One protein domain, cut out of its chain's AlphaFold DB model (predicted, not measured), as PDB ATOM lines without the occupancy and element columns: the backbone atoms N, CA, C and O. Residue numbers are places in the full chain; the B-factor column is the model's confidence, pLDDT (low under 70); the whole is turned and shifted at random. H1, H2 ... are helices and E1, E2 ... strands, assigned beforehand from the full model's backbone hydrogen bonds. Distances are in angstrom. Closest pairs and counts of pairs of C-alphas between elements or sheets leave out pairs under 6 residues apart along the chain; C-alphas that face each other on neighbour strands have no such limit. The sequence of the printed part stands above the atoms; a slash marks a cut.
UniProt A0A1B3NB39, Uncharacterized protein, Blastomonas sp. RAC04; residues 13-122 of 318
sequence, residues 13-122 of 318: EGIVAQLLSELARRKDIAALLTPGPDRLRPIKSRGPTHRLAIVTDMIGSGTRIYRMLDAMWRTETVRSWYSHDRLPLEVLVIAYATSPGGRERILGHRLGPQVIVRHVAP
ATOM      1  N   GLU A  13     -16.614  47.760  45.558       84.94
ATOM      2  CA  GLU A  13     -16.661  47.154  44.230       84.94
ATOM      3  C   GLU A  13     -16.906  48.178  43.122       84.94
ATOM      4  O   GLU A  13     -16.375  48.002  42.030       84.94
ATOM      5  N   GLY A  14     -17.660  49.250  43.389       84.94
ATOM      6  CA  GLY A  14     -17.895  50.314  42.408       84.94
ATOM      7  C   GLY A  14     -16.636  51.107  42.103       84.94
ATOM      8  O   GLY A  14     -16.300  51.310  40.939       84.94
ATOM      9  N   ILE A  15     -15.906  51.493  43.153       86.00
ATOM     10  CA  ILE A  15     -14.633  52.214  43.039       86.00
ATOM     11  C   ILE A  15     -13.621  51.346  42.283       86.00
ATOM     12  O   ILE A  15     -13.010  51.797  41.317       86.00
ATOM     13  N   VAL A  16     -13.485  50.074  42.670       89.31
ATOM     14  CA  VAL A  16     -12.575  49.128  42.008       89.31
ATOM     15  C   VAL A  16     -12.976  48.904  40.548       89.31
ATOM     16  O   VAL A  16     -12.121  48.965  39.667       89.31
ATOM     17  N   ALA A  17     -14.262  48.689  40.257       89.31
ATOM     18  CA  ALA A  17     -14.741  48.492  38.890       89.31
ATOM     19  C   ALA A  17     -14.494  49.722  38.008       89.31
ATOM     20  O   ALA A  17     -14.096  49.567  36.851       89.31
ATOM     21  N   GLN A  18     -14.675  50.931  38.547       90.31
ATOM     22  CA  GLN A  18     -14.376  52.175  37.841       90.31
ATOM     23  C   GLN A  18     -12.881  52.291  37.523       90.31
ATOM     24  O   GLN A  18     -12.526  52.512  36.364       90.31
ATOM     25  N   LEU A  19     -12.006  52.066  38.511       90.00
ATOM     26  CA  LEU A  19     -10.550  52.103  38.324       90.00
ATOM     27  C   LEU A  19     -10.088  51.098  37.263       90.00
ATOM     28  O   LEU A  19      -9.304  51.433  36.377       90.00
ATOM     29  N   LEU A  20     -10.612  49.872  37.308       90.69
ATOM     30  CA  LEU A  20     -10.315  48.856  36.301       90.69
ATOM     31  C   LEU A  20     -10.830  49.253  34.913       90.69
ATOM     32  O   LEU A  20     -10.139  49.030  33.923       90.69
ATOM     33  N   SER A  21     -12.011  49.871  34.834       89.12
ATOM     34  CA  SER A  21     -12.599  50.369  33.582       89.12
ATOM     35  C   SER A  21     -11.797  51.513  32.971       89.12
ATOM     36  O   SER A  21     -11.692  51.622  31.751       89.12
ATOM     37  N   GLU A  22     -11.216  52.382  33.790       89.88
ATOM     38  CA  GLU A  22     -10.267  53.403  33.340       89.88
ATOM     39  C   GLU A  22      -8.952  52.784  32.873       89.88
ATOM     40  O   GLU A  22      -8.445  53.164  31.818       89.88
ATOM     41  N   LEU A  23      -8.441  51.788  33.600       87.75
ATOM     42  CA  LEU A  23      -7.211  51.086  33.248       87.75
ATOM     43  C   LEU A  23      -7.338  50.341  31.912       87.75
ATOM     44  O   LEU A  23      -6.486  50.498  31.045       87.75
ATOM     45  N   ALA A  24      -8.421  49.589  31.709       85.69
ATOM     46  CA  ALA A  24      -8.651  48.827  30.480       85.69
ATOM     47  C   ALA A  24      -8.959  49.706  29.257       85.69
ATOM     48  O   ALA A  24      -8.857  49.239  28.126       85.69
ATOM     49  N   ARG A  25      -9.346  50.974  29.461       84.81
ATOM     50  CA  ARG A  25      -9.506  51.948  28.370       84.81
ATOM     51  C   ARG A  25      -8.170  52.490  27.859       84.81
ATOM     52  O   ARG A  25      -8.142  53.076  26.775       84.81
ATOM     53  N   ARG A  26      -7.074  52.321  28.604       85.44
ATOM     54  CA  ARG A  26      -5.750  52.745  28.144       85.44
ATOM     55  C   ARG A  26      -5.256  51.797  27.045       85.44
ATOM     56  O   ARG A  26      -5.314  50.579  27.189       85.44
ATOM     57  N   LYS A  27      -4.807  52.363  25.918       72.19
ATOM     58  CA  LYS A  27      -4.468  51.611  24.689       72.19
ATOM     59  C   LYS A  27      -3.271  50.663  24.842       72.19
ATOM     60  O   LYS A  27      -3.083  49.793  24.001       72.19
ATOM     61  N   ASP A  28      -2.467  50.846  25.878       76.50
ATOM     62  CA  ASP A  28      -1.267  50.075  26.198       76.50
ATOM     63  C   ASP A  28      -1.554  48.800  27.008       76.50
ATOM     64  O   ASP A  28      -0.662  47.968  27.168       76.50
ATOM     65  N   ILE A  29      -2.788  48.602  27.489       73.62
ATOM     66  CA  ILE A  29      -3.144  47.462  28.340       73.62
ATOM     67  C   ILE A  29      -4.172  46.572  27.639       73.62
ATOM     68  O   ILE A  29      -5.354  46.892  27.536       73.62
ATOM     69  N   ALA A  30      -3.736  45.384  27.219       77.75
ATOM     70  CA  ALA A  30      -4.615  44.340  26.700       77.75
ATOM     71  C   ALA A  30      -5.316  43.581  27.850       77.75
ATOM     72  O   ALA A  30      -4.988  42.429  28.138       77.75
ATOM     73  N   ALA A  31      -6.268  44.227  28.531       80.69
ATOM     74  CA  ALA A  31      -7.031  43.634  29.634       80.69
ATOM     75  C   ALA A  31      -8.481  43.311  29.246       80.69
ATOM     76  O   ALA A  31      -9.177  44.107  28.619       80.69
ATOM     77  N   LEU A  32      -8.963  42.146  29.684       82.31
ATOM     78  CA  LEU A  32     -10.377  41.780  29.625       82.31
ATOM     79  C   LEU A  32     -10.997  41.966  31.008       82.31
ATOM     80  O   LEU A  32     -10.643  41.253  31.945       82.31
ATOM     81  N   LEU A  33     -11.939  42.900  31.131       85.75
ATOM     82  CA  LEU A  33     -12.677  43.110  32.376       85.75
ATOM     83  C   LEU A  33     -13.862  42.159  32.464       85.75
ATOM     84  O   LEU A  33     -14.691  42.109  31.554       85.75
ATOM     85  N   THR A  34     -13.918  41.405  33.561       80.19
ATOM     86  CA  THR A  34     -15.000  40.468  33.903       80.19
ATOM     87  C   THR A  34     -15.487  39.633  32.701       80.19
ATOM     88  O   THR A  34     -16.688  39.596  32.418       80.19
ATOM     89  N   PRO A  35     -14.579  38.996  31.927       78.88
ATOM     90  CA  PRO A  35     -14.969  38.269  30.730       78.88
ATOM     91  C   PRO A  35     -15.798  37.036  31.093       78.88
ATOM     92  O   PRO A  35     -15.478  36.305  32.030       78.88
ATOM     93  N   GLY A  36     -16.831  36.764  30.295       71.62
ATOM     94  CA  GLY A  36     -17.473  35.452  30.305       71.62
ATOM     95  C   GLY A  36     -16.507  34.352  29.826       71.62
ATOM     96  O   GLY A  36     -15.516  34.661  29.153       71.62
ATOM     97  N   PRO A  37     -16.800  33.069  30.106       67.69
ATOM     98  CA  PRO A  37     -15.941  31.940  29.735       67.69
ATOM     99  C   PRO A  37     -15.559  31.887  28.246       67.69
ATOM    100  O   PRO A  37     -14.447  31.493  27.902       67.69
ATOM    101  N   ASP A  38     -16.436  32.342  27.351       71.38
ATOM    102  CA  ASP A  38     -16.173  32.339  25.905       71.38
ATOM    103  C   ASP A  38     -15.110  33.363  25.502       71.38
ATOM    104  O   ASP A  38     -14.286  33.117  24.622       71.38
ATOM    105  N   ARG A  39     -15.069  34.499  26.207       72.94
ATOM    106  CA  ARG A  39     -14.062  35.551  26.010       72.94
ATOM    107  C   ARG A  39     -12.720  35.209  26.644       72.94
ATOM    108  O   ARG A  39     -11.770  35.960  26.476       72.94
ATOM    109  N   LEU A  40     -12.626  34.103  27.370       72.12
ATOM    110  CA  LEU A  40     -11.369  33.613  27.914       72.12
ATOM    111  C   LEU A  40     -10.612  32.775  26.867       72.12
ATOM    112  O   LEU A  40      -9.391  32.887  26.770       72.12
ATOM    113  N   ARG A  41     -11.311  32.038  25.995       70.31
ATOM    114  CA  ARG A  41     -10.698  31.181  24.961       70.31
ATOM    115  C   ARG A  41      -9.903  31.986  23.923       70.31
ATOM    116  O   ARG A  41     -10.357  33.067  23.553       70.31
ATOM    117  N   PRO A  42      -8.752  31.493  23.434       72.19
ATOM    118  CA  PRO A  42      -8.033  32.148  22.346       72.19
ATOM    119  C   PRO A  42      -8.907  32.222  21.087       72.19
ATOM    120  O   PRO A  42      -9.644  31.290  20.769       72.19
ATOM    121  N   ILE A  43      -8.819  33.342  20.371       73.25
ATOM    122  CA  ILE A  43      -9.473  33.560  19.073       73.25
ATOM    123  C   ILE A  43      -8.434  34.077  18.074       73.25
ATOM    124  O   ILE A  43      -7.341  34.468  18.469       73.25
ATOM    125  N   LYS A  44      -8.765  34.138  16.777       69.50
ATOM    126  CA  LYS A  44      -7.812  34.572  15.732       69.50
ATOM    127  C   LYS A  44      -7.121  35.913  16.026       69.50
ATOM    128  O   LYS A  44      -5.967  36.085  15.665       69.50
ATOM    129  N   SER A  45      -7.815  36.846  16.676       68.75
ATOM    130  CA  SER A  45      -7.313  38.187  17.001       68.75
ATOM    131  C   SER A  45      -6.750  38.336  18.420       68.75
ATOM    132  O   SER A  45      -6.310  39.426  18.779       68.75
ATOM    133  N   ARG A  46      -6.778  37.284  19.254       72.12
ATOM    134  CA  ARG A  46      -6.338  37.353  20.653       72.12
ATOM    135  C   ARG A  46      -5.721  36.033  21.100       72.12
ATOM    136  O   ARG A  46      -6.389  35.000  21.111       72.12
ATOM    137  N   GLY A  47      -4.461  36.114  21.520       71.00
ATOM    138  CA  GLY A  47      -3.716  34.988  22.068       71.00
ATOM    139  C   GLY A  47      -4.319  34.412  23.361       71.00
ATOM    140  O   GLY A  47      -5.269  34.968  23.922       71.00
ATOM    141  N   PRO A  48      -3.785  33.275  23.826       72.62
ATOM    142  CA  PRO A  48      -4.209  32.635  25.067       72.62
ATOM    143  C   PRO A  48      -4.023  33.538  26.299       72.62
ATOM    144  O   PRO A  48      -3.071  34.312  26.399       72.62
ATOM    145  N   THR A  49      -4.961  33.442  27.244       77.94
ATOM    146  CA  THR A  49      -4.905  34.170  28.517       77.94
ATOM    147  C   THR A  49      -4.061  33.384  29.513       77.94
ATOM    148  O   THR A  49      -4.464  32.307  29.941       77.94
ATOM    149  N   HIS A  50      -2.926  33.949  29.927       82.62
ATOM    150  CA  HIS A  50      -2.030  33.332  30.918       82.62
ATOM    151  C   HIS A  50      -2.024  34.046  32.267       82.62
ATOM    152  O   HIS A  50      -1.351  33.600  33.183       82.62
ATOM    153  N   ARG A  51      -2.772  35.147  32.404       89.00
ATOM    154  CA  ARG A  51      -2.878  35.912  33.648       89.00
ATOM    155  C   ARG A  51      -4.331  36.149  33.996       89.00
ATOM    156  O   ARG A  51      -5.075  36.702  33.187       89.00
ATOM    157  N   LEU A  52      -4.724  35.761  35.202       90.62
ATOM    158  CA  LEU A  52      -6.038  36.063  35.757       90.62
ATOM    159  C   LEU A  52      -5.852  36.839  37.051       90.62
ATOM    160  O   LEU A  52      -5.263  36.329  37.996       90.62
ATOM    161  N   ALA A  53      -6.361  38.068  37.087       92.69
ATOM    162  CA  ALA A  53      -6.279  38.928  38.257       92.69
ATOM    163  C   ALA A  53      -7.656  39.089  38.911       92.69
ATOM    164  O   ALA A  53      -8.622  39.485  38.258       92.69
ATOM    165  N   ILE A  54      -7.732  38.812  40.210       94.62
ATOM    166  CA  ILE A  54      -8.847  39.193  41.076       94.62
ATOM    167  C   ILE A  54      -8.430  40.471  41.790       94.62
ATOM    168  O   ILE A  54      -7.398  40.485  42.456       94.62
ATOM    169  N   VAL A  55      -9.221  41.534  41.665       94.19
ATOM    170  CA  VAL A  55      -8.911  42.833  42.276       94.19
ATOM    171  C   VAL A  55      -9.997  43.202  43.276       94.19
ATOM    172  O   VAL A  55     -11.186  43.102  42.974       94.19
ATOM    173  N   THR A  56      -9.595  43.608  44.475       93.19
ATOM    174  CA  THR A  56     -10.502  44.021  45.551       93.19
ATOM    175  C   THR A  56      -9.869  45.134  46.386       93.19
ATOM    176  O   THR A  56      -8.682  45.414  46.262       93.19
ATOM    177  N   ASP A  57     -10.636  45.798  47.241       92.56
ATOM    178  CA  ASP A  57     -10.081  46.712  48.239       92.56
ATOM    179  C   ASP A  57      -9.456  45.937  49.404       92.56
ATOM    180  O   ASP A  57      -8.351  46.261  49.835       92.56
ATOM    181  N   MET A  58     -10.123  44.886  49.889       92.50
ATOM    182  CA  MET A  58      -9.704  44.201  51.105       92.50
ATOM    183  C   MET A  58      -9.837  42.682  51.047       92.50
ATOM    184  O   MET A  58     -10.882  42.116  50.728       92.50
ATOM    185  N   ILE A  59      -8.787  42.015  51.515       95.25
ATOM    186  CA  ILE A  59      -8.797  40.603  51.878       95.25
ATOM    187  C   ILE A  59      -8.951  40.508  53.398       95.25
ATOM    188  O   ILE A  59      -7.974  40.510  54.139       95.25
ATOM    189  N   GLY A  60     -10.193  40.456  53.880       93.25
ATOM    190  CA  GLY A  60     -10.475  40.263  55.303       93.25
ATOM    191  C   GLY A  60     -10.261  38.808  55.721       93.25
ATOM    192  O   GLY A  60      -9.126  38.380  55.875       93.25
ATOM    193  N   SER A  61     -11.317  38.000  55.826       93.50
ATOM    194  CA  SER A  61     -11.174  36.554  56.078       93.50
ATOM    195  C   SER A  61     -10.681  35.758  54.857       93.50
ATOM    196  O   SER A  61     -10.375  34.579  54.967       93.50
ATOM    197  N   GLY A  62     -10.663  36.347  53.659       95.00
ATOM    198  CA  GLY A  62     -10.297  35.660  52.412       95.00
ATOM    199  C   GLY A  62     -11.384  34.744  51.824       95.00
ATOM    200  O   GLY A  62     -11.252  34.313  50.681       95.00
ATOM    201  N   THR A  63     -12.501  34.501  52.525       93.88
ATOM    202  CA  THR A  63     -13.554  33.558  52.092       93.88
ATOM    203  C   THR A  63     -14.127  33.878  50.710       93.88
ATOM    204  O   THR A  63     -14.337  32.972  49.904       93.88
ATOM    205  N   ARG A  64     -14.381  35.159  50.404       92.19
ATOM    206  CA  ARG A  64     -14.946  35.569  49.106       92.19
ATOM    207  C   ARG A  64     -14.011  35.220  47.952       92.19
ATOM    208  O   ARG A  64     -14.455  34.625  46.976       92.19
ATOM    209  N   ILE A  65     -12.731  35.562  48.082       95.62
ATOM    210  CA  ILE A  65     -11.727  35.286  47.051       95.62
ATOM    211  C   ILE A  65     -11.490  33.787  46.938       95.62
ATOM    212  O   ILE A  65     -11.493  33.266  45.831       95.62
ATOM    213  N   TYR A  66     -11.382  33.074  48.060       96.69
ATOM    214  CA  TYR A  66     -11.210  31.624  48.046       96.69
ATOM    215  C   TYR A  66     -12.352  30.926  47.290       96.69
ATOM    216  O   TYR A  66     -12.104  30.089  46.432       96.69
ATOM    217  N   ARG A  67     -13.609  31.346  47.504       95.62
ATOM    218  CA  ARG A  67     -14.764  30.838  46.740       95.62
ATOM    219  C   ARG A  67     -14.689  31.162  45.245       95.62
ATOM    220  O   ARG A  67     -15.119  30.350  44.430       95.62
ATOM    221  N   MET A  68     -14.172  32.335  44.875       94.31
ATOM    222  CA  MET A  68     -13.935  32.677  43.466       94.31
ATOM    223  C   MET A  68     -12.866  31.766  42.858       94.31
ATOM    224  O   MET A  68     -13.074  31.238  41.771       94.31
ATOM    225  N   LEU A  69     -11.770  31.527  43.576       95.62
ATOM    226  CA  LEU A  69     -10.705  30.618  43.158       95.62
ATOM    227  C   LEU A  69     -11.206  29.167  43.032       95.62
ATOM    228  O   LEU A  69     -10.898  28.512  42.037       95.62
ATOM    229  N   ASP A  70     -12.051  28.696  43.954       95.94
ATOM    230  CA  ASP A  70     -12.718  27.388  43.865       95.94
ATOM    231  C   ASP A  70     -13.597  27.291  42.609       95.94
ATOM    232  O   ASP A  70     -13.575  26.287  41.892       95.94
ATOM    233  N   ALA A  71     -14.379  28.335  42.314       92.94
ATOM    234  CA  ALA A  71     -15.215  28.384  41.116       92.94
ATOM    235  C   ALA A  71     -14.370  28.373  39.830       92.94
ATOM    236  O   ALA A  71     -14.687  27.651  38.880       92.94
ATOM    237  N   MET A  72     -13.258  29.114  39.815       90.50
ATOM    238  CA  MET A  72     -12.289  29.082  38.720       90.50
ATOM    239  C   MET A  72     -11.694  27.681  38.563       90.50
ATOM    240  O   MET A  72     -11.719  27.140  37.464       90.50
ATOM    241  N   TRP A  73     -11.258  27.034  39.647       92.38
ATOM    242  CA  TRP A  73     -10.714  25.674  39.603       92.38
ATOM    243  C   TRP A  73     -11.718  24.631  39.098       92.38
ATOM    244  O   TRP A  73     -11.347  23.667  38.423       92.38
ATOM    245  N   ARG A  74     -13.012  24.805  39.388       91.88
ATOM    246  CA  ARG A  74     -14.081  23.936  38.865       91.88
ATOM    247  C   ARG A  74     -14.302  24.097  37.360       91.88
ATOM    248  O   ARG A  74     -14.858  23.188  36.745       91.88
ATOM    249  N   THR A  75     -13.798  25.166  36.751       87.81
ATOM    250  CA  THR A  75     -13.908  25.408  35.310       87.81
ATOM    251  C   THR A  75     -12.841  24.621  34.546       87.81
ATOM    252  O   THR A  75     -11.645  24.791  34.769       87.81
ATOM    253  N   GLU A  76     -13.266  23.771  33.610       85.81
ATOM    254  CA  GLU A  76     -12.368  22.910  32.824       85.81
ATOM    255  C   GLU A  76     -11.307  23.702  32.050       85.81
ATOM    256  O   GLU A  76     -10.127  23.365  32.112       85.81
ATOM    257  N   THR A  77     -11.703  24.806  31.410       82.81
ATOM    258  CA  THR A  77     -10.791  25.707  30.688       82.81
ATOM    259  C   THR A  77      -9.643  26.197  31.574       82.81
ATOM    260  O   THR A  77      -8.496  26.210  31.146       82.81
ATOM    261  N   VAL A  78      -9.937  26.564  32.826       86.38
ATOM    262  CA  VAL A  78      -8.923  27.048  33.775       86.38
ATOM    263  C   VAL A  78      -7.966  25.920  34.152       86.38
ATOM    264  O   VAL A  78      -6.759  26.141  34.165       86.38
ATOM    265  N   ARG A  79      -8.475  24.705  34.403       88.12
ATOM    266  CA  ARG A  79      -7.616  23.543  34.691       88.12
ATOM    267  C   ARG A  79      -6.711  23.196  33.515       88.12
ATOM    268  O   ARG A  79      -5.535  22.941  33.731       88.12
ATOM    269  N   SER A  80      -7.244  23.245  32.294       84.69
ATOM    270  CA  SER A  80      -6.485  23.004  31.062       84.69
ATOM    271  C   SER A  80      -5.322  23.987  30.892       84.69
ATOM    272  O   SER A  80      -4.229  23.589  30.496       84.69
ATOM    273  N   TRP A  81      -5.532  25.264  31.225       85.69
ATOM    274  CA  TRP A  81      -4.477  26.280  31.180       85.69
ATOM    275  C   TRP A  81      -3.468  26.136  32.311       85.69
ATOM    276  O   TRP A  81      -2.275  26.330  32.101       85.69
ATOM    277  N   TYR A  82      -3.940  25.785  33.505       87.06
ATOM    278  CA  TYR A  82      -3.079  25.550  34.656       87.06
ATOM    279  C   TYR A  82      -2.136  24.359  34.436       87.06
ATOM    280  O   TYR A  82      -0.981  24.419  34.836       87.06
ATOM    281  N   SER A  83      -2.592  23.302  33.754       84.94
ATOM    282  CA  SER A  83      -1.780  22.116  33.444       84.94
ATOM    283  C   SER A  83      -0.865  22.269  32.219       84.94
ATOM    284  O   SER A  83      -0.330  21.272  31.745       84.94
ATOM    285  N   HIS A  84      -0.751  23.460  31.625       80.19
ATOM    286  CA  HIS A  84      -0.010  23.649  30.379       80.19
ATOM    287  C   HIS A  84       1.464  24.017  30.634       80.19
ATOM    288  O   HIS A  84       1.766  25.136  31.043       80.19
ATOM    289  N   ASP A  85       2.392  23.108  30.318       71.38
ATOM    290  CA  ASP A  85       3.816  23.211  30.701       71.38
ATOM    291  C   ASP A  85       4.591  24.379  30.070       71.38
ATOM    292  O   ASP A  85       5.618  24.806  30.592       71.38
ATOM    293  N   ARG A  86       4.139  24.898  28.922       73.31
ATOM    294  CA  ARG A  86       4.886  25.938  28.190       73.31
ATOM    295  C   ARG A  86       4.647  27.346  28.720       73.31
ATOM    296  O   ARG A  86       5.535  28.184  28.613       73.31
ATOM    297  N   LEU A  87       3.443  27.615  29.223       73.50
ATOM    298  CA  LEU A  87       3.010  28.932  29.689       73.50
ATOM    299  C   LEU A  87       1.974  28.739  30.808       73.50
ATOM    300  O   LEU A  87       0.767  28.777  30.528       73.50
ATOM    301  N   PRO A  88       2.427  28.488  32.049       79.75
ATOM    302  CA  PRO A  88       1.530  28.212  33.158       79.75
ATOM    303  C   PRO A  88       0.623  29.412  33.435       79.75
ATOM    304  O   PRO A  88       1.005  30.572  33.264       79.75
ATOM    305  N   LEU A  89      -0.602  29.119  33.861       88.69
ATOM    306  CA  LEU A  89      -1.561  30.132  34.270       88.69
ATOM    307  C   LEU A  89      -1.092  30.824  35.559       88.69
ATOM    308  O   LEU A  89      -1.071  30.214  36.625       88.69
ATOM    309  N   GLU A  90      -0.801  32.116  35.479       92.44
ATOM    310  CA  GLU A  90      -0.544  32.966  36.636       92.44
ATOM    311  C   GLU A  90      -1.868  33.510  37.188       92.44
ATOM    312  O   GLU A  90      -2.632  34.195  36.497       92.44
ATOM    313  N   VAL A  91      -2.139  33.230  38.461       94.81
ATOM    314  CA  VAL A  91      -3.289  33.789  39.175       94.81
ATOM    315  C   VAL A  91      -2.797  34.862  40.136       94.81
ATOM    316  O   VAL A  91      -1.958  34.602  40.992       94.81
ATOM    317  N   LEU A  92      -3.327  36.071  39.997       96.25
ATOM    318  CA  LEU A  92      -2.999  37.228  40.820       96.25
ATOM    319  C   LEU A  92      -4.215  37.607  41.663       96.25
ATOM    320  O   LEU A  92      -5.337  37.687  41.165       96.25
ATOM    321  N   VAL A  93      -3.992  37.895  42.935       97.38
ATOM    322  CA  VAL A  93      -4.972  38.522  43.817       97.38
ATOM    323  C   VAL A  93      -4.384  39.848  44.260       97.38
ATOM    324  O   VAL A  93      -3.406  39.884  45.000       97.38
ATOM    325  N   ILE A  94      -4.969  40.938  43.779       96.25
ATOM    326  CA  ILE A  94      -4.510  42.299  44.029       96.25
ATOM    327  C   ILE A  94      -5.487  42.950  44.999       96.25
ATOM    328  O   ILE A  94      -6.686  43.026  44.719       96.25
ATOM    329  N   ALA A  95      -4.986  43.428  46.132       95.50
ATOM    330  CA  ALA A  95      -5.805  44.151  47.090       95.50
ATOM    331  C   ALA A  95      -5.104  45.379  47.660       95.50
ATOM    332  O   ALA A  95      -3.879  45.440  47.733       95.50
ATOM    333  N   TYR A  96      -5.884  46.366  48.098       94.19
ATOM    334  CA  TYR A  96      -5.313  47.495  48.826       94.19
ATOM    335  C   TYR A  96      -4.819  47.051  50.209       94.19
ATOM    336  O   TYR A  96      -3.690  47.371  50.583       94.19
ATOM    337  N   ALA A  97      -5.614  46.257  50.933       95.25
ATOM    338  CA  ALA A  97      -5.249  45.719  52.240       95.25
ATOM    339  C   ALA A  97      -5.552  44.218  52.391       95.25
ATOM    340  O   ALA A  97      -6.477  43.691  51.772       95.25
ATOM    341  N   THR A  98      -4.813  43.527  53.264       96.00
ATOM    342  CA  THR A  98      -5.099  42.135  53.663       96.00
ATOM    343  C   THR A  98      -4.918  41.920  55.155       96.00
ATOM    344  O   THR A  98      -3.993  42.481  55.732       96.00
ATOM    345  N   SER A  99      -5.729  41.064  55.775       95.31
ATOM    346  CA  SER A  99      -5.362  40.477  57.067       95.31
ATOM    347  C   SER A  99      -4.293  39.388  56.877       95.31
ATOM    348  O   SER A  99      -4.216  38.807  55.780       95.31
ATOM    349  N   PRO A 100      -3.480  39.072  57.904       93.56
ATOM    350  CA  PRO A 100      -2.532  37.960  57.836       93.56
ATOM    351  C   PRO A 100      -3.211  36.614  57.542       93.56
ATOM    352  O   PRO A 100      -2.866  35.961  56.555       93.56
ATOM    353  N   GLY A 101      -4.253  36.254  58.301       93.38
ATOM    354  CA  GLY A 101      -4.980  34.992  58.107       93.38
ATOM    355  C   GLY A 101      -5.731  34.908  56.771       93.38
ATOM    356  O   GLY A 101      -5.793  33.850  56.140       93.38
ATOM    357  N   GLY A 102      -6.259  36.031  56.276       94.75
ATOM    358  CA  GLY A 102      -6.895  36.101  54.959       94.75
ATOM    359  C   GLY A 102      -5.913  35.853  53.814       94.75
ATOM    360  O   GLY A 102      -6.247  35.138  52.865       94.75
ATOM    361  N   ARG A 103      -4.693  36.397  53.918       95.44
ATOM    362  CA  ARG A 103      -3.613  36.143  52.956       95.44
ATOM    363  C   ARG A 103      -3.184  34.684  52.989       95.44
ATOM    364  O   ARG A 103      -3.109  34.068  51.929       95.44
ATOM    365  N   GLU A 104      -2.921  34.138  54.173       94.75
ATOM    366  CA  GLU A 104      -2.497  32.743  54.338       94.75
ATOM    367  C   GLU A 104      -3.512  31.775  53.719       94.75
ATOM    368  O   GLU A 104      -3.148  30.920  52.911       94.75
ATOM    369  N   ARG A 105      -4.807  31.991  53.983       95.94
ATOM    370  CA  ARG A 105      -5.891  31.208  53.378       95.94
ATOM    371  C   ARG A 105      -5.847  31.222  51.849       95.94
ATOM    372  O   ARG A 105      -6.087  30.192  51.226       95.94
ATOM    373  N   ILE A 106      -5.585  32.377  51.235       97.00
ATOM    374  CA  ILE A 106      -5.527  32.501  49.772       97.00
ATOM    375  C   ILE A 106      -4.279  31.824  49.211       97.00
ATOM    376  O   ILE A 106      -4.387  31.106  48.218       97.00
ATOM    377  N   LEU A 107      -3.121  32.012  49.848       96.19
ATOM    378  CA  LEU A 107      -1.868  31.370  49.438       96.19
ATOM    379  C   LEU A 107      -1.953  29.839  49.512       96.19
ATOM    380  O   LEU A 107      -1.360  29.159  48.680       96.19
ATOM    381  N   GLY A 108      -2.734  29.297  50.451       96.50
ATOM    382  CA  GLY A 108      -3.002  27.861  50.557       96.50
ATOM    383  C   GLY A 108      -3.905  27.283  49.459       96.50
ATOM    384  O   GLY A 108      -4.134  26.074  49.428       96.50
ATOM    385  N   HIS A 109      -4.449  28.103  48.553       97.44
ATOM    386  CA  HIS A 109      -5.307  27.609  47.481       97.44
ATOM    387  C   HIS A 109      -4.494  26.883  46.394       97.44
ATOM    388  O   HIS A 109      -3.468  27.363  45.923       97.44
ATOM    389  N   ARG A 110      -5.028  25.769  45.883       94.19
ATOM    390  CA  ARG A 110      -4.402  24.897  44.863       94.19
ATOM    391  C   ARG A 110      -4.014  25.551  43.529       94.19
ATOM    392  O   ARG A 110      -3.252  24.964  42.776       94.19
ATOM    393  N   LEU A 111      -4.574  26.721  43.218       93.25
ATOM    394  CA  LEU A 111      -4.191  27.520  42.042       93.25
ATOM    395  C   LEU A 111      -2.860  28.264  42.247       93.25
ATOM    396  O   LEU A 111      -2.411  28.928  41.321       93.25
ATOM    397  N   GLY A 112      -2.273  28.211  43.449       94.25
ATOM    398  CA  GLY A 112      -1.032  28.903  43.790       94.25
ATOM    399  C   GLY A 112      -1.067  30.407  43.495       94.25
ATOM    400  O   GLY A 112      -0.164  30.896  42.818       94.25
ATOM    401  N   PRO A 113      -2.110  31.152  43.920       96.44
ATOM    402  CA  PRO A 113      -2.224  32.559  43.570       96.44
ATOM    403  C   PRO A 113      -1.097  33.388  44.196       96.44
ATOM    404  O   PRO A 113      -0.731  33.195  45.354       96.44
ATOM    405  N   GLN A 114      -0.611  34.386  43.464       96.00
ATOM    406  CA  GLN A 114       0.240  35.433  44.023       96.00
ATOM    407  C   GLN A 114      -0.641  36.517  44.640       96.00
ATOM    408  O   GLN A 114      -1.584  36.993  44.009       96.00
ATOM    409  N   VAL A 115      -0.324  36.929  45.865       95.69
ATOM    410  CA  VAL A 115      -1.071  37.971  46.580       95.69
ATOM    411  C   VAL A 115      -0.251  39.256  46.592       95.69
ATOM    412  O   VAL A 115       0.805  39.313  47.218       95.69
ATOM    413  N   ILE A 116      -0.753  40.285  45.910       95.25
ATOM    414  CA  ILE A 116      -0.138  41.610  45.815       95.25
ATOM    415  C   ILE A 116      -0.970  42.571  46.654       95.25
ATOM    416  O   ILE A 116      -2.145  42.805  46.370       95.25
ATOM    417  N   VAL A 117      -0.357  43.120  47.698       95.12
ATOM    418  CA  VAL A 117      -1.031  43.983  48.672       95.12
ATOM    419  C   VAL A 117      -0.200  45.214  48.978       95.12
ATOM    420  O   VAL A 117       1.029  45.145  49.005       95.12
ATOM    421  N   ARG A 118      -0.867  46.345  49.221       94.62
ATOM    422  CA  ARG A 118      -0.188  47.578  49.639       94.62
ATOM    423  C   ARG A 118      -0.027  47.642  51.157       94.62
ATOM    424  O   ARG A 118       1.073  47.884  51.654       94.62
ATOM    425  N   HIS A 119      -1.113  47.380  51.878       94.50
ATOM    426  CA  HIS A 119      -1.172  47.431  53.334       94.50
ATOM    427  C   HIS A 119      -1.538  46.078  53.941       94.50
ATOM    428  O   HIS A 119      -2.200  45.239  53.325       94.50
ATOM    429  N   VAL A 120      -1.154  45.901  55.201       95.06
ATOM    430  CA  VAL A 120      -1.702  44.851  56.056       95.06
ATOM    431  C   VAL A 120      -2.717  45.497  56.986       95.06
ATOM    432  O   VAL A 120      -2.433  46.516  57.607       95.06
ATOM    433  N   ALA A 121      -3.914  44.925  57.028       94.81
ATOM    434  CA  ALA A 121      -4.935  45.221  58.012       94.81
ATOM    435  C   ALA A 121      -4.668  44.319  59.225       94.81
ATOM    436  O   ALA A 121      -5.037  43.140  59.167       94.81
ATOM    437  N   PRO A 122      -3.999  44.818  60.281       93.00
ATOM    438  CA  PRO A 122      -3.749  44.013  61.467       93.00
ATOM    439  C   PRO A 122      -5.073  43.537  62.060       93.00
ATOM    440  O   PRO A 122      -6.107  44.187  61.904       93.00
TER     441      PRO A 122
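AT A GLANCE: This is residues 13 to 122 of the 318 residues of an uncharacterized protein of Blastomonas sp. RAC04 (UniProt A0A1B3NB39). Look first for a small, twisted sheet of three parallel strands, with two helices, H2 and H4, running along it over one face. H1 only grazes the sheet beside E1, H3 turns off about perpendicular after H2, and the long link from H1 to E1 reaches out to Lys 44 at one end of the longest axis. The printed part has 110 residues, with four named helices and three named strands in the order H1 E1 H2 H3 E2 H4 E3; the sheet's order is E1 E2 E3, and the class is mixed, helices and strands. The whole is compact, with a radius of gyration of the C-alphas of 14.5 A and spans of 47 by 31 by 21 A.

HOW THE PARTS SIT: Start at the inner strand E2, residues 90 to 98. On one side is edge strand E1, residues 51 to 59, parallel at 15 degrees, with N 54 and O 92 within hydrogen-bond range at 2.8 A. On the other side is edge strand E3, residues 114 to 120, parallel at 10 degrees, with N 95 and O 116 at 2.9 A. E1 bends by 81 degrees at residue 56, and E2 by 80 degrees at residue 95. H2, residues 63 to 74, is on the sheet at a height of 9.9 A. On the same face is H4, residues 100 to 107, at a height of 8.5 A. H2 touches H4 with residues 63 to 66 alone, at a shallow tilt of 4 degrees, the same way; their closest C-alphas, of Tyr 66 and Ile 106, are 6.0 A apart. E1, H2, H3 with residues 76 to 82, and E2 form a strand-helix-strand unit, two parallel neighbour strands with helices between; E2, H4, E3 form another, and both crossovers are right-handed. H3 is close to H2 but not clearly touching, about perpendicular at 81 degrees, with the C-alphas of Trp 73 and Arg 79 closest at 6.2 A. H1, residues 13 to 24, only grazes the sheet with residues 13 to 20; its closest C-alphas to E1 are Val 16 and Thr 56, 6.6 A. In H1, H2, H3 and H4 every O i to N i+4 pair is within hydrogen-bond range.

IN THESE COORDINATES: Find C-alpha 13 at (-16.661, 47.154, 44.230); from there H1 runs 16.0 A. E1 begins at C-alpha 51, (-2.878, 35.912, 33.648), and spans 19.7 A. H2 spans 16.4 A, H3 9.8 A, E2 19.9 A and H4 10.7 A. E3 spans 15.4 A and ends at C-alpha 120, (-1.702, 44.851, 56.056).

THE WHOLE: The C-alphas farthest apart, of Lys 44 and Pro 122, are 46.9 A apart. The printed part has no cut. The link from H1 to E1 is long, with 26 residues. Confidence is under 70 at residues 37, 44 and 45.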